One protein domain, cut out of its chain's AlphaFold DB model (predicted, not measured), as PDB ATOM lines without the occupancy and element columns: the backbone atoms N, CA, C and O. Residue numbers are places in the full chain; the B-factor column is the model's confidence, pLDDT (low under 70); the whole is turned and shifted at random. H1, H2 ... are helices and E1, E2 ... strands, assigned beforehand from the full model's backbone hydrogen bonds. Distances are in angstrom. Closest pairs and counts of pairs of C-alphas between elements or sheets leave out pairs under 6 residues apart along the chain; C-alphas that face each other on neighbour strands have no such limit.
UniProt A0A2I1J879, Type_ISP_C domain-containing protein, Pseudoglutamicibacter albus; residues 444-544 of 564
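Overview. This is residues 444 to 544 of the 564 residues of the protein "Type_ISP_C domain-containing protein" of Pseudoglutamicibacter albus (UniProt A0A2I1J879). A strongly twisted, curled sheet of four strands stands beside a pair of helices, H3 and H5, which run side by side in opposite ways; H4 crosses at one end of H5, and the short H2 sits at its other end. Residues 514 to 519 stick out as the tip of a long loop. The printed part has 101 residues, with E1, H1, E2, E3, E4, H2, H3, H4 and H5 along the chain; the sheet's order is E1, E4, E3, E2, antiparallel throughout, and the class is mixed, helices and strands. It is compact, with a radius of gyration of the C-alphas of 14.2 A and spans of 38 by 34 by 27 A.

Along the chain. Find C-alpha 444 at (34.618, 2.712, -30.844), where E1, residues 444 to 446, begins. H1 is residues 454 to 457. E2, residues 463 to 467, runs 12.6 A, and E3, residues 470 to 477, runs 14.2 A from C-alpha 470 at (42.954, 21.165, -23.588). E4 is residues 482 to 485, and H2 is residues 489 to 492. H3, residues 501 to 508, is 10.9 A long, and H4 is residues 524 to 529. H5, residues 535 to 544, runs 14.1 A to C-alpha 544 at (24.743, 11.151, -26.848).

Arrangement. Start at the sheet, where E2, E3 and E4 form a meander, each strand the antiparallel neighbour of the one before. In the hairpin E2 and E3, look for N 465 and O 475, 2.9 A apart; E3 bends by 103 degrees at residue 474. In the hairpin E3 and E4, N 476 and O 484 are 2.8 A apart. E1 pairs with E4 through N 445 and O 483, 2.8 A apart. H2, H3 and H5 only graze the sheet. H3 and H5 touch, closest at the C-alphas of Leu 502 and Val 543, 6.8 A, with a shallow tilt of 29 degrees, opposite ways. H4 and H5 touch, closest at the C-alphas of Gly 527 and Tyr 535, 5.0 A, and are only just about perpendicular, at 71 degrees. H2 touches H3, closest at the C-alphas of His 492 and Ala 501, 7.4 A. H1 is near H4 and not on the sheet. In H3, H4 and H5 every O i to N i+4 pair is within hydrogen-bond range; H1 and H2 are too short for such a pair, and each has its 1 O i to N i+3 pair within range.

Size, cuts and confidence. The two C-alphas farthest apart are those of Glu 490 and Ser 517, 40.0 A. The printed part has no cut. The link from H3 to H4, 15 residues, is long; in it residues 512 to 513 pair antiparallel with 520 to 521, and residues 514 to 519 stand free. Mean pLDDT of the printed part is 95.1, and no printed residue is under 70 in this model.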
ATOM      1  N   GLU A 444      34.020   3.382 -31.998       96.00
ATOM      2  CA  GLU A 444      34.618   2.712 -30.844       96.00
ATOM      3  C   GLU A 444      36.024   2.224 -31.197       96.00
ATOM      4  O   GLU A 444      36.200   1.236 -31.911       96.00
ATOM      5  N   GLU A 445      37.036   2.932 -30.704       95.94
ATOM      6  CA  GLU A 445      38.437   2.551 -30.841       95.94
ATOM      7  C   GLU A 445      38.815   1.611 -29.696       95.94
ATOM      8  O   GLU A 445      38.801   2.004 -28.523       95.94
ATOM      9  N   THR A 446      39.146   0.364 -30.038       93.56
ATOM     10  CA  THR A 446      39.449  -0.691 -29.068       93.56
ATOM     11  C   THR A 446      40.897  -1.165 -29.135       93.56
ATOM     12  O   THR A 446      41.506  -1.268 -30.203       93.56
ATOM     13  N   ALA A 447      41.463  -1.488 -27.974       89.75
ATOM     14  CA  ALA A 447      42.723  -2.208 -27.877       89.75
ATOM     15  C   ALA A 447      42.543  -3.689 -28.258       89.75
ATOM     16  O   ALA A 447      41.472  -4.271 -28.087       89.75
ATOM     17  N   LEU A 448      43.624  -4.325 -28.719       84.81
ATOM     18  CA  LEU A 448      43.683  -5.773 -28.943       84.81
ATOM     19  C   LEU A 448      43.708  -6.512 -27.591       84.81
ATOM     20  O   LEU A 448      44.780  -6.806 -27.064       84.81
ATOM     21  N   ALA A 449      42.535  -6.794 -27.027       86.19
ATOM     22  CA  ALA A 449      42.355  -7.591 -25.813       86.19
ATOM     23  C   ALA A 449      41.062  -8.429 -25.880       86.19
ATOM     24  O   ALA A 449      40.306  -8.339 -26.849       86.19
ATOM     25  N   ASP A 450      40.839  -9.291 -24.883       86.62
ATOM     26  CA  ASP A 450      39.674 -10.178 -24.833       86.62
ATOM     27  C   ASP A 450      38.395  -9.394 -24.511       86.62
ATOM     28  O   ASP A 450      38.167  -8.978 -23.379       86.62
ATOM     29  N   THR A 451      37.539  -9.203 -25.516       87.06
ATOM     30  CA  THR A 451      36.250  -8.512 -25.375       87.06
ATOM     31  C   THR A 451      35.193  -9.333 -24.632       87.06
ATOM     32  O   THR A 451      34.104  -8.812 -24.380       87.06
ATOM     33  N   GLY A 452      35.467 -10.614 -24.349       87.69
ATOM     34  CA  GLY A 452      34.625 -11.492 -23.537       87.69
ATOM     35  C   GLY A 452      34.861 -11.347 -22.032       87.69
ATOM     36  O   GLY A 452      33.999 -11.747 -21.251       87.69
ATOM     37  N   ASP A 453      35.983 -10.752 -21.620       92.12
ATOM     38  CA  ASP A 453      36.276 -10.444 -20.221       92.12
ATOM     39  C   ASP A 453      35.504  -9.181 -19.782       92.12
ATOM     40  O   ASP A 453      35.699  -8.114 -20.373       92.12
ATOM     41  N   PRO A 454      34.640  -9.238 -18.746       91.44
ATOM     42  CA  PRO A 454      33.976  -8.054 -18.203       91.44
ATOM     43  C   PRO A 454      34.936  -6.921 -17.815       91.44
ATOM     44  O   PRO A 454      34.579  -5.746 -17.950       91.44
ATOM     45  N   ASP A 455      36.162  -7.245 -17.389       93.12
ATOM     46  CA  ASP A 455      37.166  -6.240 -17.031       93.12
ATOM     47  C   ASP A 455      37.628  -5.405 -18.234       93.12
ATOM     48  O   ASP A 455      38.107  -4.280 -18.056       93.12
ATOM     49  N   PHE A 456      37.399  -5.875 -19.467       95.69
ATOM     50  CA  PHE A 456      37.641  -5.096 -20.681       95.69
ATOM     51  C   PHE A 456      36.858  -3.772 -20.677       95.69
ATOM     52  O   PHE A 456      37.388  -2.741 -21.105       95.69
ATOM     53  N   TYR A 457      35.635  -3.779 -20.135       96.81
ATOM     54  CA  TYR A 457      34.715  -2.635 -20.088       96.81
ATOM     55  C   TYR A 457      34.782  -1.842 -18.784       96.81
ATOM     56  O   TYR A 457      34.135  -0.802 -18.658       96.81
ATOM     57  N   ARG A 458      35.572  -2.305 -17.809       96.94
ATOM     58  CA  ARG A 458      35.596  -1.729 -16.467       96.94
ATOM     59  C   ARG A 458      36.033  -0.266 -16.490       96.94
ATOM     60  O   ARG A 458      37.106   0.089 -16.985       96.94
ATOM     61  N   VAL A 459      35.219   0.586 -15.881       98.00
ATOM     62  CA  VAL A 459      35.447   2.022 -15.738       98.00
ATOM     63  C   VAL A 459      36.015   2.317 -14.360       98.00
ATOM     64  O   VAL A 459      35.381   2.062 -13.342       98.00
ATOM     65  N   GLN A 460      37.204   2.917 -14.316       97.75
ATOM     66  CA  GLN A 460      37.718   3.540 -13.089       97.75
ATOM     67  C   GLN A 460      37.263   4.994 -12.990       97.75
ATOM     68  O   GLN A 460      36.701   5.413 -11.980       97.75
ATOM     69  N   LYS A 461      37.500   5.763 -14.055       97.31
ATOM     70  CA  LYS A 461      37.102   7.164 -14.171       97.31
ATOM     71  C   LYS A 461      37.113   7.590 -15.635       97.31
ATOM     72  O   LYS A 461      38.175   7.597 -16.259       97.31
ATOM     73  N   LEU A 462      35.955   7.999 -16.139       97.62
ATOM     74  CA  LEU A 462      35.813   8.548 -17.485       97.62
ATOM     75  C   LEU A 462      36.530   9.899 -17.610       97.62
ATOM     76  O   LEU A 462      36.621  10.676 -16.649       97.62
ATOM     77  N   ARG A 463      37.029  10.204 -18.807       96.75
ATOM     78  CA  ARG A 463      37.653  11.499 -19.105       96.75
ATOM     79  C   ARG A 463      37.538  11.851 -20.583       96.75
ATOM     80  O   ARG A 463      37.628  10.980 -21.438       96.75
ATOM     81  N   TRP A 464      37.446  13.142 -20.874       97.38
ATOM     82  CA  TRP A 464      37.706  13.649 -22.221       97.38
ATOM     83  C   TRP A 464      39.151  13.345 -22.630       97.38
ATOM     84  O   TRP A 464      40.062  13.392 -21.788       97.38
ATOM     85  N   ALA A 465      39.367  13.066 -23.915       95.31
ATOM     86  CA  ALA A 465      40.709  13.056 -24.479       95.31
ATOM     87  C   ALA A 465      41.345  14.450 -24.346       95.31
ATOM     88  O   ALA A 465      40.690  15.437 -23.996       95.31
ATOM     89  N   ARG A 466      42.655  14.545 -24.573       93.62
ATOM     90  CA  ARG A 466      43.367  15.826 -24.517       93.62
ATOM     91  C   ARG A 466      44.068  16.110 -25.830       93.62
ATOM     92  O   ARG A 466      44.856  15.288 -26.284       93.62
ATOM     93  N   ASN A 467      43.865  17.317 -26.343       86.75
ATOM     94  CA  ASN A 467      44.607  17.873 -27.462       86.75
ATOM     95  C   ASN A 467      45.365  19.123 -26.988       86.75
ATOM     96  O   ASN A 467      44.767  20.042 -26.426       86.75
ATOM     97  N   ALA A 468      46.695  19.121 -27.122       85.88
ATOM     98  CA  ALA A 468      47.582  20.199 -26.662       85.88
ATOM     99  C   ALA A 468      47.309  20.687 -25.215       85.88
ATOM    100  O   ALA A 468      47.416  21.868 -24.901       85.88
ATOM    101  N   GLY A 469      46.923  19.772 -24.316       82.88
ATOM    102  CA  GLY A 469      46.608  20.080 -22.914       82.88
ATOM    103  C   GLY A 469      45.165  20.528 -22.646       82.88
ATOM    104  O   GLY A 469      44.751  20.516 -21.485       82.88
ATOM    105  N   THR A 470      44.383  20.828 -23.683       85.81
ATOM    106  CA  THR A 470      42.954  21.165 -23.588       85.81
ATOM    107  C   THR A 470      42.069  19.921 -23.742       85.81
ATOM    108  O   THR A 470      42.449  19.005 -24.475       85.81
ATOM    109  N   PRO A 471      40.925  19.824 -23.035       89.69
ATOM    110  CA  PRO A 471      39.974  18.733 -23.242       89.69
ATOM    111  C   PRO A 471      39.400  18.754 -24.664       89.69
ATOM    112  O   PRO A 471      38.824  19.759 -25.072       89.69
ATOM    113  N   ASP A 472      39.529  17.640 -25.381       94.06
ATOM    114  CA  ASP A 472      38.862  17.404 -26.660       94.06
ATOM    115  C   ASP A 472      37.515  16.724 -26.390       94.06
ATOM    116  O   ASP A 472      37.457  15.565 -25.979       94.06
ATOM    117  N   LYS A 473      36.432  17.480 -26.576       94.75
ATOM    118  CA  LYS A 473      35.059  17.038 -26.308       94.75
ATOM    119  C   LYS A 473      34.460  16.161 -27.416       94.75
ATOM    120  O   LYS A 473      33.360  15.645 -27.230       94.75
ATOM    121  N   SER A 474      35.181  15.949 -28.518       96.44
ATOM    122  CA  SER A 474      34.788  15.006 -29.573       96.44
ATOM    123  C   SER A 474      35.177  13.553 -29.256       96.44
ATOM    124  O   SER A 474      34.725  12.627 -29.935       96.44
ATOM    125  N   GLN A 475      36.004  13.345 -28.219       96.94
ATOM    126  CA  GLN A 475      36.577  12.049 -27.854       96.94
ATOM    127  C   GLN A 475      36.512  11.790 -26.342       96.94
ATOM    128  O   GLN A 475      37.012  12.571 -25.528       96.94
ATOM    129  N   LEU A 476      35.956  10.646 -25.953       97.94
ATOM    130  CA  LEU A 476      35.778  10.220 -24.567       97.94
ATOM    131  C   LEU A 476      36.542   8.919 -24.315       97.94
ATOM    132  O   LEU A 476      36.248   7.874 -24.888       97.94
ATOM    133  N   VAL A 477      37.515   8.976 -23.409       97.88
ATOM    134  CA  VAL A 477      38.296   7.816 -22.972       97.88
ATOM    135  C   VAL A 477      37.544   7.119 -21.843       97.88
ATOM    136  O   VAL A 477      37.405   7.677 -20.748       97.88
ATOM    137  N   VAL A 478      37.075   5.899 -22.110       97.56
ATOM    138  CA  VAL A 478      36.347   5.077 -21.137       97.56
ATOM    139  C   VAL A 478      37.333   4.441 -20.157       97.56
ATOM    140  O   VAL A 478      37.208   4.591 -18.939       97.56
ATOM    141  N   ASN A 479      38.356   3.774 -20.692       96.38
ATOM    142  CA  ASN A 479      39.445   3.155 -19.940       96.38
ATOM    143  C   ASN A 479      40.687   2.980 -20.846       96.38
ATOM    144  O   ASN A 479      40.820   3.663 -21.857       96.38
ATOM    145  N   GLY A 480      41.633   2.114 -20.466       95.25
ATOM    146  CA  GLY A 480      42.822   1.828 -21.283       95.25
ATOM    147  C   GLY A 480      42.547   1.020 -22.559       95.25
ATOM    148  O   GLY A 480      43.417   0.959 -23.420       95.25
ATOM    149  N   ASN A 481      41.356   0.430 -22.678       95.88
ATOM    150  CA  ASN A 481      40.974  -0.460 -23.768       95.88
ATOM    151  C   ASN A 481      40.013   0.192 -24.762       95.88
ATOM    152  O   ASN A 481      39.984  -0.245 -25.904       95.88
ATOM    153  N   ILE A 482      39.216   1.182 -24.344       97.69
ATOM    154  CA  ILE A 482      38.117   1.742 -25.144       97.69
ATOM    155  C   ILE A 482      38.173   3.272 -25.140       97.69
ATOM    156  O   ILE A 482      38.178   3.910 -24.080       97.69
ATOM    157  N   THR A 483      38.138   3.855 -26.337       98.00
ATOM    158  CA  THR A 483      37.893   5.286 -26.566       98.00
ATOM    159  C   THR A 483      36.740   5.452 -27.552       98.00
ATOM    160  O   THR A 483      36.708   4.804 -28.592       98.00
ATOM    161  N   LEU A 484      35.780   6.311 -27.215       98.38
ATOM    162  CA  LEU A 484      34.656   6.661 -28.080       98.38
ATOM    163  C   LEU A 484      34.954   7.990 -28.774       98.38
ATOM    164  O   LEU A 484      35.246   8.977 -28.097       98.38
ATOM    165  N   THR A 485      34.875   8.029 -30.100       98.00
ATOM    166  CA  THR A 485      35.164   9.219 -30.913       98.00
ATOM    167  C   THR A 485      33.982   9.588 -31.812       98.00
ATOM    168  O   THR A 485      33.068   8.788 -32.035       98.00
ATOM    169  N   GLY A 486      33.966  10.832 -32.301       97.25
ATOM    170  CA  GLY A 486      32.889  11.349 -33.154       97.25
ATOM    171  C   GLY A 486      31.687  11.899 -32.382       97.25
ATOM    172  O   GLY A 486      30.582  11.914 -32.917       97.25
ATOM    173  N   ILE A 487      31.883  12.337 -31.134       98.00
ATOM    174  CA  ILE A 487      30.826  13.000 -30.357       98.00
ATOM    175  C   ILE A 487      30.552  14.376 -30.990       98.00
ATOM    176  O   ILE A 487      31.487  15.178 -31.073       98.00
ATOM    177  N   PRO A 488      29.314  14.659 -31.437       97.56
ATOM    178  CA  PRO A 488      28.979  15.917 -32.102       97.56
ATOM    179  C   PRO A 488      28.948  17.090 -31.113       97.56
ATOM    180  O   PRO A 488      28.625  16.910 -29.934       97.56
ATOM    181  N   ASP A 489      29.239  18.300 -31.596       95.88
ATOM    182  CA  ASP A 489      29.220  19.519 -30.773       95.88
ATOM    183  C   ASP A 489      27.826  19.772 -30.177       95.88
ATOM    184  O   ASP A 489      27.703  20.167 -29.014       95.88
ATOM    185  N   GLU A 490      26.776  19.438 -30.932       96.31
ATOM    186  CA  GLU A 490      25.376  19.554 -30.528       96.31
ATOM    187  C   GLU A 490      25.069  18.778 -29.239       96.31
ATOM    188  O   GLU A 490      24.251  19.227 -28.436       96.31
ATOM    189  N   ALA A 491      25.743  17.651 -28.974       96.56
ATOM    190  CA  ALA A 491      25.524  16.879 -27.746       96.56
ATOM    191  C   ALA A 491      25.891  17.671 -26.475       96.56
ATOM    192  O   ALA A 491      25.370  17.395 -25.393       96.56
ATOM    193  N   HIS A 492      26.769  18.673 -26.590       95.25
ATOM    194  CA  HIS A 492      27.193  19.513 -25.467       95.25
ATOM    195  C   HIS A 492      26.269  20.711 -25.229       95.25
ATOM    196  O   HIS A 492      26.349  21.321 -24.161       95.25
ATOM    197  N   GLU A 493      25.391  21.040 -26.184       94.31
ATOM    198  CA  GLU A 493      24.398  22.113 -26.038       94.31
ATOM    199  C   GLU A 493      23.296  21.743 -25.036       94.31
ATOM    200  O   GLU A 493      22.721  22.624 -24.389       94.31
ATOM    201  N   TYR A 494      23.011  20.446 -24.861       93.94
ATOM    202  CA  TYR A 494      22.026  19.994 -23.885       93.94
ATOM    203  C   TYR A 494      22.575  20.065 -22.455       93.94
ATOM    204  O   TYR A 494      23.167  19.119 -21.926       93.94
ATOM    205  N   VAL A 495      22.375  21.222 -21.822       91.12
ATOM    206  CA  VAL A 495      22.843  21.513 -20.464       91.12
ATOM    207  C   VAL A 495      21.747  21.271 -19.426       91.12
ATOM    208  O   VAL A 495      20.658  21.844 -19.471       91.12
ATOM    209  N   LEU A 496      22.092  20.471 -18.422       89.69
ATOM    210  CA  LEU A 496      21.276  20.109 -17.272       89.69
ATOM    211  C   LEU A 496      21.857  20.744 -16.005       89.69
ATOM    212  O   LEU A 496      22.714  20.185 -15.307       89.69
ATOM    213  N   GLY A 497      21.413  21.973 -15.736       85.25
ATOM    214  CA  GLY A 497      21.963  22.822 -14.686       85.25
ATOM    215  C   GLY A 497      23.320  23.389 -15.097       85.25
ATOM    216  O   GLY A 497      23.396  24.327 -15.877       85.25
ATOM    217  N   SER A 498      24.412  22.836 -14.564       83.38
ATOM    218  CA  SER A 498      25.775  23.360 -14.803       83.38
ATOM    219  C   SER A 498      26.664  22.474 -15.680       83.38
ATOM    220  O   SER A 498      27.855  22.752 -15.814       83.38
ATOM    221  N   ARG A 499      26.111  21.378 -16.202       91.56
ATOM    222  CA  ARG A 499      26.829  20.332 -16.936       91.56
ATOM    223  C   ARG A 499      25.975  19.846 -18.094       91.56
ATOM    224  O   ARG A 499      24.756  19.784 -17.955       91.56
ATOM    225  N   SER A 500      26.612  19.471 -19.193       94.69
ATOM    226  CA  SER A 500      25.961  18.671 -20.235       94.69
ATOM    227  C   SER A 500      25.561  17.288 -19.709       94.69
ATOM    228  O   SER A 500      26.081  16.826 -18.687       94.69
ATOM    229  N   ALA A 501      24.663  16.606 -20.417       96.12
ATOM    230  CA  ALA A 501      24.288  15.226 -20.112       96.12
ATOM    231  C   ALA A 501      25.510  14.286 -20.035       96.12
ATOM    232  O   ALA A 501      25.662  13.535 -19.074       96.12
ATOM    233  N   LEU A 502      26.450  14.394 -20.980       97.12
ATOM    234  CA  LEU A 502      27.675  13.588 -20.967       97.12
ATOM    235  C   LEU A 502      28.598  13.949 -19.795       97.12
ATOM    236  O   LEU A 502      29.163  13.066 -19.155       97.12
ATOM    237  N   GLU A 503      28.720  15.229 -19.437       96.25
ATOM    238  CA  GLU A 503      29.490  15.642 -18.255       96.25
ATOM    239  C   GLU A 503      28.887  15.140 -16.931       96.25
ATOM    240  O   GLU A 503      29.625  15.019 -15.946       96.25
ATOM    241  N   TRP A 504      27.583  14.843 -16.889       96.81
ATOM    242  CA  TRP A 504      26.971  14.105 -15.781       96.81
ATOM    243  C   TRP A 504      27.450  12.654 -15.749       96.81
ATOM    244  O   TRP A 504      27.926  12.215 -14.702       96.81
ATOM    245  N   ILE A 505      27.449  11.956 -16.888       97.69
ATOM    246  CA  ILE A 505      27.981  10.589 -16.980       97.69
ATOM    247  C   ILE A 505      29.446  10.537 -16.514       97.69
ATOM    248  O   ILE A 505      29.784   9.739 -15.640       97.69
ATOM    249  N   LEU A 506      30.300  11.461 -16.977       96.62
ATOM    250  CA  LEU A 506      31.701  11.559 -16.531       96.62
ATOM    251  C   LEU A 506      31.851  11.770 -15.012       96.62
ATOM    252  O   LEU A 506      32.813  11.300 -14.401       96.62
ATOM    253  N   ASP A 507      30.939  12.518 -14.388       95.19
ATOM    254  CA  ASP A 507      30.985  12.800 -12.950       95.19
ATOM    255  C   ASP A 507      30.560  11.614 -12.090       95.19
ATOM    256  O   ASP A 507      31.074  11.429 -10.975       95.19
ATOM    257  N   ARG A 508      29.579  10.860 -12.585       95.75
ATOM    258  CA  ARG A 508      28.861   9.847 -11.816       95.75
ATOM    259  C   ARG A 508      29.433   8.459 -12.001       95.75
ATOM    260  O   ARG A 508      29.681   7.794 -10.999       95.75
ATOM    261  N   TYR A 509      29.768   8.086 -13.228       97.50
ATOM    262  CA  TYR A 509      30.323   6.779 -13.559       97.50
ATOM    263  C   TYR A 509      31.840   6.761 -13.332       97.50
ATOM    264  O   TYR A 509      32.653   6.708 -14.253       97.50
ATOM    265  N   GLN A 510      32.236   6.839 -12.061       97.25
ATOM    266  CA  GLN A 510      33.604   6.606 -11.604       97.25
ATOM    267  C   GLN A 510      33.583   5.899 -10.246       97.25
ATOM    268  O   GLN A 510      32.710   6.171  -9.420       97.25
ATOM    269  N   VAL A 511      34.568   5.041  -9.989       98.12
ATOM    270  CA  VAL A 511      34.697   4.353  -8.699       98.12
ATOM    271  C   VAL A 511      35.037   5.381  -7.619       98.12
ATOM    272  O   VAL A 511      36.019   6.122  -7.736       98.12
ATOM    273  N   LYS A 512      34.223   5.447  -6.562       96.94
ATOM    274  CA  LYS A 512      34.446   6.343  -5.417       96.94
ATOM    275  C   LYS A 512      34.372   5.574  -4.110       96.94
ATOM    276  O   LYS A 512      33.586   4.647  -3.964       96.94
ATOM    277  N   THR A 513      35.147   6.030  -3.136       97.81
ATOM    278  CA  THR A 513      35.084   5.548  -1.756       97.81
ATOM    279  C   THR A 513      34.729   6.719  -0.856       97.81
ATOM    280  O   THR A 513      35.405   7.754  -0.899       97.81
ATOM    281  N   ASP A 514      33.669   6.584  -0.062       97.38
ATOM    282  CA  ASP A 514      33.376   7.561   0.983       97.38
ATOM    283  C   ASP A 514      34.466   7.489   2.054       97.38
ATOM    284  O   ASP A 514      34.786   6.421   2.573       97.38
ATOM    285  N   LYS A 515      35.078   8.631   2.368       96.75
ATOM    286  CA  LYS A 515      36.239   8.664   3.265       96.75
ATOM    287  C   LYS A 515      35.887   8.332   4.711       96.75
ATOM    288  O   LYS A 515      36.761   7.864   5.429       96.75
ATOM    289  N   ALA A 516      34.671   8.655   5.149       95.81
ATOM    290  CA  ALA A 516      34.275   8.499   6.540       95.81
ATOM    291  C   ALA A 516      33.806   7.069   6.818       95.81
ATOM    292  O   ALA A 516      34.193   6.503   7.834       95.81
ATOM    293  N   SER A 517      33.015   6.486   5.913       97.06
ATOM    294  CA  SER A 517      32.506   5.123   6.079       97.06
ATOM    295  C   SER A 517      33.387   4.041   5.459       97.06
ATOM    296  O   SER A 517      33.260   2.878   5.821       97.06
ATOM    297  N   GLY A 518      34.253   4.388   4.503       97.62
ATOM    298  CA  GLY A 518      35.010   3.414   3.711       97.62
ATOM    299  C   GLY A 518      34.170   2.683   2.656       97.62
ATOM    300  O   GLY A 518      34.699   1.826   1.949       97.62
ATOM    301  N   ILE A 519      32.883   3.020   2.512       98.38
ATOM    302  CA  ILE A 519      31.982   2.377   1.550       98.38
ATOM    303  C   ILE A 519      32.416   2.726   0.125       98.38
ATOM    304  O   ILE A 519      32.569   3.897  -0.233       98.38
ATOM    305  N   VAL A 520      32.585   1.693  -0.699       98.38
ATOM    306  CA  VAL A 520      32.886   1.820  -2.127       98.38
ATOM    307  C   VAL A 520      31.581   1.843  -2.923       98.38
ATOM    308  O   VAL A 520      30.741   0.955  -2.771       98.38
ATOM    309  N   ASN A 521      31.434   2.839  -3.792       98.12
ATOM    310  CA  ASN A 521      30.394   2.899  -4.812       98.12
ATOM    311  C   ASN A 521      31.058   2.705  -6.183       98.12
ATOM    312  O   ASN A 521      31.874   3.532  -6.605       98.12
ATOM    313  N   ASP A 522      30.771   1.573  -6.824       98.25
ATOM    314  CA  ASP A 522      31.397   1.144  -8.074       98.25
ATOM    315  C   ASP A 522      30.321   1.012  -9.171       98.25
ATOM    316  O   ASP A 522      29.508   0.092  -9.113       98.25
ATOM    317  N   PRO A 523      30.304   1.902 -10.181       97.88
ATOM    318  CA  PRO A 523      29.283   1.888 -11.230       97.88
ATOM    319  C   PRO A 523      29.307   0.640 -12.113       97.88
ATOM    320  O   PRO A 523      28.323   0.348 -12.785       97.88
ATOM    321  N   ASN A 524      30.415  -0.104 -12.133       98.06
ATOM    322  CA  ASN A 524      30.504  -1.327 -12.923       98.06
ATOM    323  C   ASN A 524      29.600  -2.427 -12.358       98.06
ATOM    324  O   ASN A 524      29.135  -3.275 -13.117       98.06
ATOM    325  N   ASP A 525      29.324  -2.399 -11.050       97.81
ATOM    326  CA  ASP A 525      28.439  -3.378 -10.421       97.81
ATOM    327  C   ASP A 525      27.022  -3.307 -10.996       97.81
ATOM    328  O   ASP A 525      26.386  -4.344 -11.141       97.81
ATOM    329  N   TRP A 526      26.556  -2.116 -11.395       97.12
ATOM    330  CA  TRP A 526      25.247  -1.950 -12.028       97.12
ATOM    331  C   TRP A 526      25.150  -2.764 -13.318       97.12
ATOM    332  O   TRP A 526      24.240  -3.572 -13.478       97.12
ATOM    333  N   GLY A 527      26.124  -2.608 -14.220       95.50
ATOM    334  CA  GLY A 527      26.170  -3.376 -15.463       95.50
ATOM    335  C   GLY A 527      26.269  -4.881 -15.209       95.50
ATOM    336  O   GLY A 527      25.562  -5.662 -15.842       95.50
ATOM    337  N   LEU A 528      27.091  -5.299 -14.242       95.38
ATOM    338  CA  LEU A 528      27.250  -6.710 -13.882       95.38
ATOM    339  C   LEU A 528      25.965  -7.325 -13.308       95.38
ATOM    340  O   LEU A 528      25.604  -8.435 -13.697       95.38
ATOM    341  N   GLU A 529      25.261  -6.615 -12.424       95.81
ATOM    342  CA  GLU A 529      23.988  -7.064 -11.842       95.81
ATOM    343  C   GLU A 529      22.878  -7.171 -12.902       95.81
ATOM    344  O   GLU A 529      22.034  -8.060 -12.810       95.81
ATOM    345  N   HIS A 530      22.932  -6.345 -13.951       93.69
ATOM    346  CA  HIS A 530      22.019  -6.408 -15.100       93.69
ATOM    347  C   HIS A 530      22.516  -7.325 -16.235       93.69
ATOM    348  O   HIS A 530      21.909  -7.374 -17.304       93.69
ATOM    349  N   GLY A 531      23.621  -8.056 -16.039       95.56
ATOM    350  CA  GLY A 531      24.171  -8.965 -17.050       95.56
ATOM    351  C   GLY A 531      24.744  -8.271 -18.294       95.56
ATOM    352  O   GLY A 531      24.964  -8.933 -19.308       95.56
ATOM    353  N   ASN A 532      25.011  -6.965 -18.227       96.06
ATOM    354  CA  ASN A 532      25.635  -6.174 -19.285       96.06
ATOM    355  C   ASN A 532      26.922  -5.474 -18.787       96.06
ATOM    356  O   ASN A 532      26.879  -4.315 -18.369       96.06
ATOM    357  N   PRO A 533      28.102  -6.115 -18.896       95.75
ATOM    358  CA  PRO A 533      29.383  -5.471 -18.586       95.75
ATOM    359  C   PRO A 533      29.675  -4.212 -19.419       95.75
ATOM    360  O   PRO A 533      30.426  -3.347 -18.976       95.75
ATOM    361  N   ARG A 534      29.077  -4.089 -20.615       96.00
ATOM    362  CA  ARG A 534      29.244  -2.944 -21.525       96.00
ATOM    363  C   ARG A 534      28.347  -1.760 -21.185       96.00
ATOM    364  O   ARG A 534      28.498  -0.709 -21.801       96.00
ATOM    365  N   TYR A 535      27.475  -1.899 -20.187       97.88
ATOM    366  CA  TYR A 535      26.425  -0.943 -19.847       97.88
ATOM    367  C   TYR A 535      26.870   0.526 -19.919       97.88
ATOM    368  O   TYR A 535      26.206   1.332 -20.559       97.88
ATOM    369  N   ILE A 536      28.017   0.880 -19.327       98.19
ATOM    370  CA  ILE A 536      28.489   2.275 -19.290       98.19
ATOM    371  C   ILE A 536      28.897   2.777 -20.687       98.19
ATOM    372  O   ILE A 536      28.655   3.936 -21.020       98.19
ATOM    373  N   VAL A 537      29.502   1.920 -21.517       98.06
ATOM    374  CA  VAL A 537      29.879   2.247 -22.905       98.06
ATOM    375  C   VAL A 537      28.627   2.507 -23.738       98.06
ATOM    376  O   VAL A 537      28.541   3.531 -24.417       98.06
ATOM    377  N   ASP A 538      27.649   1.608 -23.644       98.12
ATOM    378  CA  ASP A 538      26.394   1.703 -24.389       98.12
ATOM    379  C   ASP A 538      25.600   2.932 -23.920       98.12
ATOM    380  O   ASP A 538      25.105   3.714 -24.733       98.12
ATOM    381  N   LEU A 539      25.568   3.181 -22.606       98.44
ATOM    382  CA  LEU A 539      24.918   4.343 -22.011       98.44
ATOM    383  C   LEU A 539      25.479   5.663 -22.551       98.44
ATOM    384  O   LEU A 539      24.711   6.571 -22.854       98.44
ATOM    385  N   ILE A 540      26.799   5.789 -22.728       98.56
ATOM    386  CA  ILE A 540      27.399   7.001 -23.311       98.56
ATOM    387  C   ILE A 540      26.862   7.248 -24.729       98.56
ATOM    388  O   ILE A 540      26.529   8.386 -25.070       98.56
ATOM    389  N   LYS A 541      26.741   6.199 -25.553       98.69
ATOM    390  CA  LYS A 541      26.196   6.310 -26.916       98.69
ATOM    391  C   LYS A 541      24.717   6.700 -26.898       98.69
ATOM    392  O   LYS A 541      24.314   7.574 -27.665       98.69
ATOM    393  N   LYS A 542      23.925   6.113 -25.999       98.69
ATOM    394  CA  LYS A 542      22.496   6.425 -25.834       98.69
ATOM    395  C   LYS A 542      22.267   7.842 -25.316       98.69
ATOM    396  O   LYS A 542      21.488   8.593 -25.887       98.69
ATOM    397  N   VAL A 543      23.027   8.278 -24.312       98.44
ATOM    398  CA  VAL A 543      22.953   9.652 -23.787       98.44
ATOM    399  C   VAL A 543      23.433  10.673 -24.821       98.44
ATOM    400  O   VAL A 543      22.914  11.791 -24.868       98.44
ATOM    401  N   THR A 544      24.374  10.308 -25.698       98.75
ATOM    402  CA  THR A 544      24.743  11.151 -26.848       98.75
ATOM    403  C   THR A 544      23.557  11.319 -27.801       98.75
ATOM    404  O   THR A 544      23.254  12.445 -28.191       98.75
TER     405      THR A 544